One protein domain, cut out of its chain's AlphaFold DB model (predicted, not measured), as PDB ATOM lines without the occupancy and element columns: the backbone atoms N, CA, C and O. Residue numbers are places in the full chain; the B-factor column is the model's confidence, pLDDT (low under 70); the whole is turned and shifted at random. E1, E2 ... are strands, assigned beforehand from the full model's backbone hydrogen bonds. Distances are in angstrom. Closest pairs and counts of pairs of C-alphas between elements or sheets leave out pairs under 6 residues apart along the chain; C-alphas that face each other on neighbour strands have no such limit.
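What this domain is: This is residues 2 to 20 and 77 to 139 of the 139 residues of an uncharacterized protein of Nocardioides sp. GY 10127 (UniProt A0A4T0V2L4). One strongly twisted antiparallel sheet of seven strands folds round on itself as a loose, partly closed barrel, with the long, bent strands E4, E5 and E6 as its wall and E3 and the short E7 curving over from one edge. At the other edge the hairpin of E1 and E2 extends the sheet beyond E6. The printed part has 82 residues with seven named strands, E1 to E7 in chain order, and no named helix; the sheet's order is E1, E2, E6, E5, E4, E3, E7, and the class is all strand. It is compact, with a radius of gyration of the C-alphas of 12.2 A and spans of 31 by 26 by 26 A.

Where its parts are: The longest strand is E5, residues 109 to 119, 25.2 A from first to last C-alpha; it bends by 78 degrees at residue 116. E6, residues 123 to 132, is 24.7 A long and bends by 62 degrees at residue 128. E4, residues 95 to 104, is 22.9 A long and bends by 74 degrees at residue 100. E3 is residues 80 to 84, and E2 is residues 13 to 17. E1, residues 4 to 7, begins with C-alpha 4 at (-27.343, 30.796, -40.886). E7, residues 136 to 138, ends with C-alpha 138 at (-5.543, 15.119, -31.201).

How they stand to each other: E5 and E6 form a hairpin, antiparallel at 166 degrees, with N 113 and O 129 at 2.9 A. E4 and E5 form another at 148 degrees, with N 112 and O 101 at 2.8 A. E3, E4, E5 and E6 make a meander, each strand the antiparallel neighbour of the one before. In the hairpin of E3 and E4, N 97 and O 82 are 2.8 A apart. The edge strand E7 is antiparallel to E3 at 129 degrees, with N 83 and O 137 at 2.8 A. E6 and E7 meet only through their link, and the closest C-alphas of E5 and E7, Gly 111 and Leu 136, are 7.9 A apart. E3 and E6 are only just apart, with a closest distance of 8.4 A. On the other side of E6, E2 is its antiparallel neighbour at 154 degrees, with N 15 and O 128 at 3.0 A. E1, the other edge strand, forms a hairpin with E2 at 158 degrees, with N 14 and O 6 at 3.1 A.

The domain as a whole: The two C-alphas farthest apart, those of Glu 20 and Asp 107, are 34.9 A apart. Residues 21 to 76 are not printed, and C-alphas 20 and 77 are 29.4 A apart across this cut. Of the links that are printed whole, E3 to E4 is short and the others are tight. The mean pLDDT of the printed part is 78.5; residues 2 to 14, 16 to 20, 87 to 92 and 121 are under 70.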
ATOM      1  N   GLY A   2     -27.254  37.355 -42.874       45.19
ATOM      2  CA  GLY A   2     -26.777  37.015 -41.530       45.19
ATOM      3  C   GLY A   2     -26.258  35.574 -41.426       45.19
ATOM      4  O   GLY A   2     -26.451  34.788 -42.361       45.19
ATOM      5  N   PRO A   3     -25.606  35.215 -40.306       55.53
ATOM      6  CA  PRO A   3     -25.203  33.838 -40.046       55.53
ATOM      7  C   PRO A   3     -26.424  32.921 -40.137       55.53
ATOM      8  O   PRO A   3     -27.465  33.196 -39.540       55.53
ATOM      9  N   THR A   4     -26.305  31.831 -40.896       62.00
ATOM     10  CA  THR A   4     -27.343  30.796 -40.886       62.00
ATOM     11  C   THR A   4     -27.105  29.927 -39.660       62.00
ATOM     12  O   THR A   4     -26.050  29.304 -39.536       62.00
ATOM     13  N   VAL A   5     -28.075  29.928 -38.750       58.75
ATOM     14  CA  VAL A   5     -28.118  29.031 -37.594       58.75
ATOM     15  C   VAL A   5     -28.997  27.846 -37.971       58.75
ATOM     16  O   VAL A   5     -30.142  28.039 -38.381       58.75
ATOM     17  N   GLY A   6     -28.460  26.637 -37.855       59.62
ATOM     18  CA  GLY A   6     -29.200  25.398 -38.077       59.62
ATOM     19  C   GLY A   6     -29.161  24.501 -36.844       59.62
ATOM     20  O   GLY A   6     -28.256  24.598 -36.013       59.62
ATOM     21  N   ARG A   7     -30.164  23.629 -36.725       49.66
ATOM     22  CA  ARG A   7     -30.250  22.585 -35.699       49.66
ATOM     23  C   ARG A   7     -30.057  21.233 -36.382       49.66
ATOM     24  O   ARG A   7     -30.746  20.959 -37.362       49.66
ATOM     25  N   LEU A   8     -29.136  20.405 -35.890       48.28
ATOM     26  CA  LEU A   8     -29.046  19.000 -36.308       48.28
ATOM     27  C   LEU A   8     -30.070  18.162 -35.530       48.28
ATOM     28  O   LEU A   8     -30.450  18.516 -34.411       48.28
ATOM     29  N   GLY A   9     -30.496  17.034 -36.106       42.50
ATOM     30  CA  GLY A   9     -31.484  16.091 -35.554       42.50
ATOM     31  C   GLY A   9     -31.100  15.385 -34.240       42.50
ATOM     32  O   GLY A   9     -31.709  14.382 -33.900       42.50
ATOM     33  N   GLY A  10     -30.123  15.910 -33.495       43.34
ATOM     34  CA  GLY A  10     -29.614  15.380 -32.227       43.34
ATOM     35  C   GLY A  10     -29.235  16.478 -31.224       43.34
ATOM     36  O   GLY A  10     -28.270  16.340 -30.493       43.34
ATOM     37  N   GLY A  11     -29.938  17.618 -31.219       48.12
ATOM     38  CA  GLY A  11     -29.804  18.642 -30.166       48.12
ATOM     39  C   GLY A  11     -28.663  19.661 -30.321       48.12
ATOM     40  O   GLY A  11     -28.673  20.671 -29.620       48.12
ATOM     41  N   GLY A  12     -27.740  19.469 -31.266       53.12
ATOM     42  CA  GLY A  12     -26.646  20.407 -31.545       53.12
ATOM     43  C   GLY A  12     -27.063  21.626 -32.381       53.12
ATOM     44  O   GLY A  12     -27.824  21.507 -33.348       53.12
ATOM     45  N   TYR A  13     -26.549  22.806 -32.013       60.22
ATOM     46  CA  TYR A  13     -26.634  24.030 -32.813       60.22
ATOM     47  C   TYR A  13     -25.323  24.259 -33.564       60.22
ATOM     48  O   TYR A  13     -24.243  24.159 -32.979       60.22
ATOM     49  N   TRP A  14     -25.418  24.637 -34.836       59.72
ATOM     50  CA  TRP A  14     -24.264  25.036 -35.638       59.72
ATOM     51  C   TRP A  14     -24.473  26.421 -36.237       59.72
ATOM     52  O   TRP A  14     -25.599  26.864 -36.500       59.72
ATOM     53  N   ARG A  15     -23.359  27.121 -36.451       71.38
ATOM     54  CA  ARG A  15     -23.312  28.396 -37.168       71.38
ATOM     55  C   ARG A  15     -22.404  28.245 -38.371       71.38
ATOM     56  O   ARG A  15     -21.248  27.857 -38.225       71.38
ATOM     57  N   VAL A  16     -22.923  28.594 -39.545       61.34
ATOM     58  CA  VAL A  16     -22.095  28.755 -40.741       61.34
ATOM     59  C   VAL A  16     -21.915  30.231 -41.021       61.34
ATOM     60  O   VAL A  16     -22.886  30.970 -41.219       61.34
ATOM     61  N   THR A  17     -20.655  30.630 -41.112       64.38
ATOM     62  CA  THR A  17     -20.259  31.869 -41.768       64.38
ATOM     63  C   THR A  17     -19.803  31.509 -43.178       64.38
ATOM     64  O   THR A  17     -18.721  30.970 -43.417       64.38
ATOM     65  N   SER A  18     -20.689  31.747 -44.146       50.19
ATOM     66  CA  SER A  18     -20.335  31.620 -45.556       50.19
ATOM     67  C   SER A  18     -19.566  32.871 -45.956       50.19
ATOM     68  O   SER A  18     -20.100  33.980 -45.875       50.19
ATOM     69  N   ALA A  19     -18.318  32.705 -46.388       47.47
ATOM     70  CA  ALA A  19     -17.593  33.764 -47.071       47.47
ATOM     71  C   ALA A  19     -18.140  33.856 -48.502       47.47
ATOM     72  O   ALA A  19     -17.563  33.326 -49.451       47.47
ATOM     73  N   GLU A  20     -19.307  34.479 -48.670       42.19
ATOM     74  CA  GLU A  20     -19.785  34.822 -50.001       42.19
ATOM     75  C   GLU A  20     -18.780  35.807 -50.595       42.19
ATOM     76  O   GLU A  20     -18.536  36.874 -50.029       42.19
ATOM     77  N   CYS A  77      -2.727  29.958 -24.877       71.69
ATOM     78  CA  CYS A  77      -3.926  30.150 -25.686       71.69
ATOM     79  C   CYS A  77      -4.697  28.828 -25.717       71.69
ATOM     80  O   CYS A  77      -4.152  27.855 -26.245       71.69
ATOM     81  N   PRO A  78      -5.874  28.725 -25.069       73.94
ATOM     82  CA  PRO A  78      -6.497  27.436 -24.758       73.94
ATOM     83  C   PRO A  78      -6.914  26.676 -26.018       73.94
ATOM     84  O   PRO A  78      -7.220  25.488 -25.949       73.94
ATOM     85  N   ALA A  79      -6.851  27.341 -27.173       87.75
ATOM     86  CA  ALA A  79      -7.084  26.745 -28.461       87.75
ATOM     87  C   ALA A  79      -6.123  25.572 -28.724       87.75
ATOM     88  O   ALA A  79      -4.904  25.667 -28.536       87.75
ATOM     89  N   ARG A  80      -6.670  24.436 -29.158       90.62
ATOM     90  CA  ARG A  80      -5.896  23.234 -29.507       90.62
ATOM     91  C   ARG A  80      -6.247  22.801 -30.921       90.62
ATOM     92  O   ARG A  80      -7.412  22.792 -31.304       90.62
ATOM     93  N   HIS A  81      -5.236  22.434 -31.701       94.62
ATOM     94  CA  HIS A  81      -5.479  21.810 -32.997       94.62
ATOM     95  C   HIS A  81      -6.023  20.402 -32.784       94.62
ATOM     96  O   HIS A  81      -5.486  19.639 -31.979       94.62
ATOM     97  N   CYS A  82      -7.057  20.056 -33.534       93.31
ATOM     98  CA  CYS A  82      -7.626  18.721 -33.543       93.31
ATOM     99  C   CYS A  82      -8.016  18.321 -34.964       93.31
ATOM    100  O   CYS A  82      -8.076  19.138 -35.888       93.31
ATOM    101  N   TRP A  83      -8.270  17.037 -35.129       93.75
ATOM    102  CA  TRP A  83      -8.942  16.472 -36.278       93.75
ATOM    103  C   TRP A  83     -10.413  16.262 -35.931       93.75
ATOM    104  O   TRP A  83     -10.724  15.565 -34.963       93.75
ATOM    105  N   VAL A  84     -11.290  16.845 -36.742       91.50
ATOM    106  CA  VAL A  84     -12.745  16.679 -36.698       91.50
ATOM    107  C   VAL A  84     -13.131  15.501 -37.587       91.50
ATOM    108  O   VAL A  84     -12.865  15.530 -38.791       91.50
ATOM    109  N   GLY A  85     -13.715  14.462 -36.995       84.56
ATOM    110  CA  GLY A  85     -14.423  13.393 -37.701       84.56
ATOM    111  C   GLY A  85     -15.876  13.778 -37.977       84.56
ATOM    112  O   GLY A  85     -16.411  14.657 -37.306       84.56
ATOM    113  N   ASP A  86     -16.489  13.130 -38.970       71.94
ATOM    114  CA  ASP A  86     -17.912  13.289 -39.312       71.94
ATOM    115  C   ASP A  86     -18.339  14.744 -39.561       71.94
ATOM    116  O   ASP A  86     -19.395  15.199 -39.127       71.94
ATOM    117  N   ALA A  87     -17.491  15.488 -40.275       65.94
ATOM    118  CA  ALA A  87     -17.791  16.846 -40.705       65.94
ATOM    119  C   ALA A  87     -19.120  16.917 -41.477       65.94
ATOM    120  O   ALA A  87     -19.484  15.994 -42.210       65.94
ATOM    121  N   ILE A  88     -19.807  18.061 -41.372       65.38
ATOM    122  CA  ILE A  88     -21.135  18.296 -41.971       65.38
ATOM    123  C   ILE A  88     -21.212  18.054 -43.491       65.38
ATOM    124  O   ILE A  88     -22.303  17.944 -44.048       65.38
ATOM    125  N   ASP A  89     -20.071  17.971 -44.173       65.31
ATOM    126  CA  ASP A  89     -19.984  17.687 -45.602       65.31
ATOM    127  C   ASP A  89     -19.887  16.202 -45.974       65.31
ATOM    128  O   ASP A  89     -19.689  15.898 -47.143       65.31
ATOM    129  N   ALA A  90     -20.106  15.290 -45.020       58.53
ATOM    130  CA  ALA A  90     -20.450  13.876 -45.231       58.53
ATOM    131  C   ALA A  90     -19.495  13.031 -46.108       58.53
ATOM    132  O   ALA A  90     -19.811  11.889 -46.429       58.53
ATOM    133  N   ASP A  91     -18.300  13.526 -46.432       65.38
ATOM    134  CA  ASP A  91     -17.325  12.807 -47.266       65.38
ATOM    135  C   ASP A  91     -16.533  11.731 -46.481       65.38
ATOM    136  O   ASP A  91     -15.622  11.107 -47.021       65.38
ATOM    137  N   GLY A  92     -16.804  11.543 -45.180       68.06
ATOM    138  CA  GLY A  92     -16.041  10.641 -44.298       68.06
ATOM    139  C   GLY A  92     -14.585  11.074 -44.047       68.06
ATOM    140  O   GLY A  92     -13.810  10.360 -43.413       68.06
ATOM    141  N   VAL A  93     -14.191  12.252 -44.541       80.31
ATOM    142  CA  VAL A  93     -12.831  12.789 -44.443       80.31
ATOM    143  C   VAL A  93     -12.654  13.563 -43.138       80.31
ATOM    144  O   VAL A  93     -13.412  14.488 -42.846       80.31
ATOM    145  N   LYS A  94     -11.599  13.241 -42.376       87.38
ATOM    146  CA  LYS A  94     -11.197  14.029 -41.202       87.38
ATOM    147  C   LYS A  94     -10.701  15.413 -41.610       87.38
ATOM    148  O   LYS A  94      -9.891  15.543 -42.530       87.38
ATOM    149  N   ARG A  95     -11.121  16.448 -40.882       87.81
ATOM    150  CA  ARG A  95     -10.789  17.847 -41.193       87.81
ATOM    151  C   ARG A  95      -9.945  18.495 -40.108       87.81
ATOM    152  O   ARG A  95     -10.153  18.211 -38.930       87.81
ATOM    153  N   PRO A  96      -9.000  19.377 -40.471       93.12
ATOM    154  CA  PRO A  96      -8.288  20.161 -39.478       93.12
ATOM    155  C   PRO A  96      -9.263  21.145 -38.824       93.12
ATOM    156  O   PRO A  96      -9.950  21.903 -39.511       93.12
ATOM    157  N   GLY A  97      -9.297  21.133 -37.498       93.69
ATOM    158  CA  GLY A  97     -10.111  22.021 -36.685       93.69
ATOM    159  C   GLY A  97      -9.304  22.689 -35.579       93.69
ATOM    160  O   GLY A  97      -8.186  22.280 -35.241       93.69
ATOM    161  N   LEU A  98      -9.900  23.737 -35.023       96.00
ATOM    162  CA  LEU A  98      -9.412  24.426 -33.841       96.00
ATOM    163  C   LEU A  98     -10.456  24.301 -32.732       96.00
ATOM    164  O   LEU A  98     -11.530  24.895 -32.818       96.00
ATOM    165  N   LEU A  99     -10.137  23.513 -31.711       94.62
ATOM    166  CA  LEU A  99     -10.922  23.391 -30.490       94.62
ATOM    167  C   LEU A  99     -10.733  24.651 -29.651       94.62
ATOM    168  O   LEU A  99      -9.599  24.991 -29.326       94.62
ATOM    169  N   LEU A 100     -11.833  25.315 -29.309       94.19
ATOM    170  CA  LEU A 100     -11.854  26.589 -28.594       94.19
ATOM    171  C   LEU A 100     -12.257  26.436 -27.126       94.19
ATOM    172  O   LEU A 100     -11.728  27.142 -26.273       94.19
ATOM    173  N   GLU A 101     -13.194  25.533 -26.838       94.31
ATOM    174  CA  GLU A 101     -13.823  25.402 -25.523       94.31
ATOM    175  C   GLU A 101     -14.305  23.966 -25.290       94.31
ATOM    176  O   GLU A 101     -14.623  23.260 -26.247       94.31
ATOM    177  N   TRP A 102     -14.402  23.556 -24.025       93.62
ATOM    178  CA  TRP A 102     -15.057  22.322 -23.593       93.62
ATOM    179  C   TRP A 102     -16.304  22.631 -22.769       93.62
ATOM    180  O   TRP A 102     -16.274  23.504 -21.905       93.62
ATOM    181  N   ARG A 103     -17.363  21.841 -22.952       90.38
ATOM    182  CA  ARG A 103     -18.536  21.835 -22.067       90.38
ATOM    183  C   ARG A 103     -19.007  20.419 -21.773       90.38
ATOM    184  O   ARG A 103     -18.689  19.479 -22.502       90.38
ATOM    185  N   ARG A 104     -19.838  20.276 -20.738       91.06
ATOM    186  CA  ARG A 104     -20.575  19.038 -20.473       91.06
ATOM    187  C   ARG A 104     -21.944  19.093 -21.156       91.06
ATOM    188  O   ARG A 104     -22.745  19.968 -20.843       91.06
ATOM    189  N   GLY A 105     -22.181  18.183 -22.096       85.00
ATOM    190  CA  GLY A 105     -23.483  17.929 -22.718       85.00
ATOM    191  C   GLY A 105     -24.185  16.720 -22.092       85.00
ATOM    192  O   GLY A 105     -23.645  16.086 -21.179       85.00
ATOM    193  N   GLY A 106     -25.377  16.388 -22.601       82.38
ATOM    194  CA  GLY A 106     -26.187  15.263 -22.110       82.38
ATOM    195  C   GLY A 106     -25.482  13.908 -22.232       82.38
ATOM    196  O   GLY A 106     -25.506  13.120 -21.292       82.38
ATOM    197  N   ASP A 107     -24.764  13.694 -23.337       84.75
ATOM    198  CA  ASP A 107     -24.138  12.404 -23.656       84.75
ATOM    199  C   ASP A 107     -22.635  12.350 -23.345       84.75
ATOM    200  O   ASP A 107     -21.989  11.318 -23.521       84.75
ATOM    201  N   GLY A 108     -22.022  13.451 -22.900       90.56
ATOM    202  CA  GLY A 108     -20.562  13.496 -22.891       90.56
ATOM    203  C   GLY A 108     -19.936  14.868 -22.713       90.56
ATOM    204  O   GLY A 108     -20.585  15.853 -22.354       90.56
ATOM    205  N   TRP A 109     -18.625  14.897 -22.906       93.44
ATOM    206  CA  TRP A 109     -17.905  16.138 -23.136       93.44
ATOM    207  C   TRP A 109     -18.070  16.531 -24.595       93.44
ATOM    208  O   TRP A 109     -17.924  15.696 -25.487       93.44
ATOM    209  N   GLU A 110     -18.345  17.805 -24.823       94.12
ATOM    210  CA  GLU A 110     -18.417  18.384 -26.155       94.12
ATOM    211  C   GLU A 110     -17.366  19.480 -26.283       94.12
ATOM    212  O   GLU A 110     -17.137  20.238 -25.336       94.12
ATOM    213  N   GLY A 111     -16.735  19.562 -27.449       92.81
ATOM    214  CA  GLY A 111     -15.782  20.606 -27.796       92.81
ATOM    215  C   GLY A 111     -16.379  21.587 -28.800       92.81
ATOM    216  O   GLY A 111     -16.954  21.163 -29.800       92.81
ATOM    217  N   LEU A 112     -16.235  22.891 -28.558       93.94
ATOM    218  CA  LEU A 112     -16.581  23.931 -29.526       93.94
ATOM    219  C   LEU A 112     -15.446  24.035 -30.531       93.94
ATOM    220  O   LEU A 112     -14.339  24.438 -30.169       93.94
ATOM    221  N   VAL A 113     -15.705  23.684 -31.785       93.62
ATOM    222  CA  VAL A 113     -14.667  23.615 -32.814       93.62
ATOM    223  C   VAL A 113     -15.012  24.520 -33.983       93.62
ATOM    224  O   VAL A 113     -16.166  24.599 -34.405       93.62
ATOM    225  N   VAL A 114     -13.989  25.191 -34.517       94.25
ATOM    226  CA  VAL A 114     -14.057  25.883 -35.808       94.25
ATOM    227  C   VAL A 114     -13.276  25.091 -36.847       94.25
ATOM    228  O   VAL A 114     -12.108  24.763 -36.630       94.25
ATOM    229  N   TYR A 115     -13.906  24.797 -37.983       91.56
ATOM    230  CA  TYR A 115     -13.282  24.082 -39.096       91.56
ATOM    231  C   TYR A 115     -13.901  24.489 -40.444       91.56
ATOM    232  O   TYR A 115     -14.974  25.091 -40.502       91.56
ATOM    233  N   ALA A 116     -13.201  24.203 -41.544       90.38
ATOM    234  CA  ALA A 116     -13.688  24.480 -42.895       90.38
ATOM    235  C   ALA A 116     -14.422  23.261 -43.468       90.38
ATOM    236  O   ALA A 116     -13.856  22.169 -43.493       90.38
ATOM    237  N   ALA A 117     -15.634  23.455 -43.988       87.12
ATOM    238  CA  ALA A 117     -16.448  22.397 -44.587       87.12
ATOM    239  C   ALA A 117     -17.190  22.885 -45.839       87.12
ATOM    240  O   ALA A 117     -17.372  24.091 -46.039       87.12
ATOM    241  N   ARG A 118     -17.642  21.952 -46.679       84.44
ATOM    242  CA  ARG A 118     -18.570  22.226 -47.782       84.44
ATOM    243  C   ARG A 118     -19.993  22.337 -47.248       84.44
ATOM    244  O   ARG A 118     -20.640  21.363 -46.887       84.44
ATOM    245  N   VAL A 119     -20.519  23.549 -47.237       78.88
ATOM    246  CA  VAL A 119     -21.879  23.828 -46.792       78.88
ATOM    247  C   VAL A 119     -22.785  23.955 -48.018       78.88
ATOM    248  O   VAL A 119     -22.471  24.693 -48.954       78.88
ATOM    249  N   ARG A 120     -23.933  23.258 -48.010       75.81
ATOM    250  CA  ARG A 120     -24.918  23.234 -49.118       75.81
ATOM    251  C   ARG A 120     -24.322  22.751 -50.450       75.81
ATOM    252  O   ARG A 120     -24.482  23.397 -51.482       75.81
ATOM    253  N   GLY A 121     -23.624  21.618 -50.411       66.81
ATOM    254  CA  GLY A 121     -23.236  20.843 -51.594       66.81
ATOM    255  C   GLY A 121     -21.987  21.326 -52.332       66.81
ATOM    256  O   GLY A 121     -21.235  20.487 -52.808       66.81
ATOM    257  N   GLU A 122     -21.705  22.634 -52.396       70.69
ATOM    258  CA  GLU A 122     -20.607  23.120 -53.263       70.69
ATOM    259  C   GLU A 122     -19.777  24.292 -52.724       70.69
ATOM    260  O   GLU A 122     -18.721  24.602 -53.280       70.69
ATOM    261  N   ARG A 123     -20.193  24.967 -51.644       81.19
ATOM    262  CA  ARG A 123     -19.475  26.158 -51.152       81.19
ATOM    263  C   ARG A 123     -18.690  25.859 -49.888       81.19
ATOM    264  O   ARG A 123     -19.232  25.320 -48.933       81.19
ATOM    265  N   TRP A 124     -17.428  26.273 -49.854       85.44
ATOM    266  CA  TRP A 124     -16.640  26.252 -48.624       85.44
ATOM    267  C   TRP A 124     -17.123  27.332 -47.654       85.44
ATOM    268  O   TRP A 124     -17.296  28.490 -48.038       85.44
ATOM    269  N   GLY A 125     -17.305  26.951 -46.395       86.88
ATOM    270  CA  GLY A 125     -17.636  27.851 -45.298       86.88
ATOM    271  C   GLY A 125     -16.886  27.469 -44.027       86.88
ATOM    272  O   GLY A 125     -16.380  26.350 -43.904       86.88
ATOM    273  N   LEU A 126     -16.815  28.411 -43.087       90.12
ATOM    274  CA  LEU A 126     -16.380  28.112 -41.729       90.12
ATOM    275  C   LEU A 126     -17.595  27.674 -40.914       90.12
ATOM    276  O   LEU A 126     -18.621  28.361 -40.875       90.12
ATOM    277  N   VAL A 127     -17.456  26.516 -40.286       89.62
ATOM    278  CA  VAL A 127     -18.437  25.939 -39.376       89.62
ATOM    279  C   VAL A 127     -17.920  26.139 -37.965       89.62
ATOM    280  O   VAL A 127     -16.761  25.837 -37.682       89.62
ATOM    281  N   GLN A 128     -18.785  26.648 -37.095       93.38
ATOM    282  CA  GLN A 128     -18.580  26.643 -35.656       93.38
ATOM    283  C   GLN A 128     -19.707  25.843 -35.008       93.38
ATOM    284  O   GLN A 128     -20.879  26.228 -35.103       93.38
ATOM    285  N   GLU A 129     -19.356  24.752 -34.338       91.19
ATOM    286  CA  GLU A 129     -20.328  23.887 -33.670       91.19
ATOM    287  C   GLU A 129     -19.723  23.155 -32.471       91.19
ATOM    288  O   GLU A 129     -18.503  23.086 -32.310       91.19
ATOM    289  N   TRP A 130     -20.601  22.624 -31.623       93.12
ATOM    290  CA  TRP A 130     -20.223  21.712 -30.551       93.12
ATOM    291  C   TRP A 130     -20.238  20.281 -31.070       93.12
ATOM    292  O   TRP A 130     -21.261  19.828 -31.580       93.12
ATOM    293  N   LEU A 131     -19.120  19.582 -30.910       90.94
ATOM    294  CA  LEU A 131     -18.954  18.193 -31.324       90.94
ATOM    295  C   LEU A 131     -18.689  17.305 -30.112       90.94
ATOM    296  O   LEU A 131     -17.969  17.735 -29.205       90.94
ATOM    297  N   PRO A 132     -19.204  16.065 -30.089       91.62
ATOM    298  CA  PRO A 132     -18.864  15.124 -29.034       91.62
ATOM    299  C   PRO A 132     -17.361  14.830 -29.065       91.62
ATOM    300  O   PRO A 132     -16.733  14.811 -30.126       91.62
ATOM    301  N   SER A 133     -16.770  14.568 -27.899       92.50
ATOM    302  CA  SER A 133     -15.335  14.273 -27.791       92.50
ATOM    303  C   SER A 133     -14.900  13.077 -28.645       92.50
ATOM    304  O   SER A 133     -13.758  13.036 -29.089       92.50
ATOM    305  N   THR A 134     -15.805  12.137 -28.927       91.31
ATOM    306  CA  THR A 134     -15.565  10.979 -29.801       91.31
ATOM    307  C   THR A 134     -15.332  11.355 -31.265       91.31
ATOM    308  O   THR A 134     -14.654  10.616 -31.976       91.31
ATOM    309  N   SER A 135     -15.824  12.514 -31.708       91.44
ATOM    310  CA  SER A 135     -15.575  13.059 -33.049       91.44
ATOM    311  C   SER A 135     -14.284  13.880 -33.122       91.44
ATOM    312  O   SER A 135     -13.932  14.369 -34.196       91.44
ATOM    313  N   LEU A 136     -13.556  14.052 -32.011       91.94
ATOM    314  CA  LEU A 136     -12.346  14.869 -31.939       91.94
ATOM    315  C   LEU A 136     -11.123  13.994 -31.670       91.94
ATOM    316  O   LEU A 136     -11.052  13.284 -30.672       91.94
ATOM    317  N   THR A 137     -10.116  14.084 -32.538       93.06
ATOM    318  CA  THR A 137      -8.825  13.405 -32.327       93.06
ATOM    319  C   THR A 137      -7.680  14.419 -32.221       93.06
ATOM    320  O   THR A 137      -7.668  15.385 -32.986       93.06
ATOM    321  N   PRO A 138      -6.733  14.267 -31.274       90.25
ATOM    322  CA  PRO A 138      -5.543  15.119 -31.201       90.25
ATOM    323  C   PRO A 138      -4.697  15.054 -32.484       90.25
ATOM    324  O   PRO A 138      -4.798  14.086 -33.240       90.25
ATOM    325  N   ARG A 139      -3.885  16.090 -32.729       77.19
ATOM    326  CA  ARG A 139      -2.881  16.091 -33.806       77.19
ATOM    327  C   ARG A 139      -1.681  15.211 -33.495       77.19
ATOM    328  O   ARG A 139      -1.303  15.151 -32.306       77.19
TER     329      ARG A 139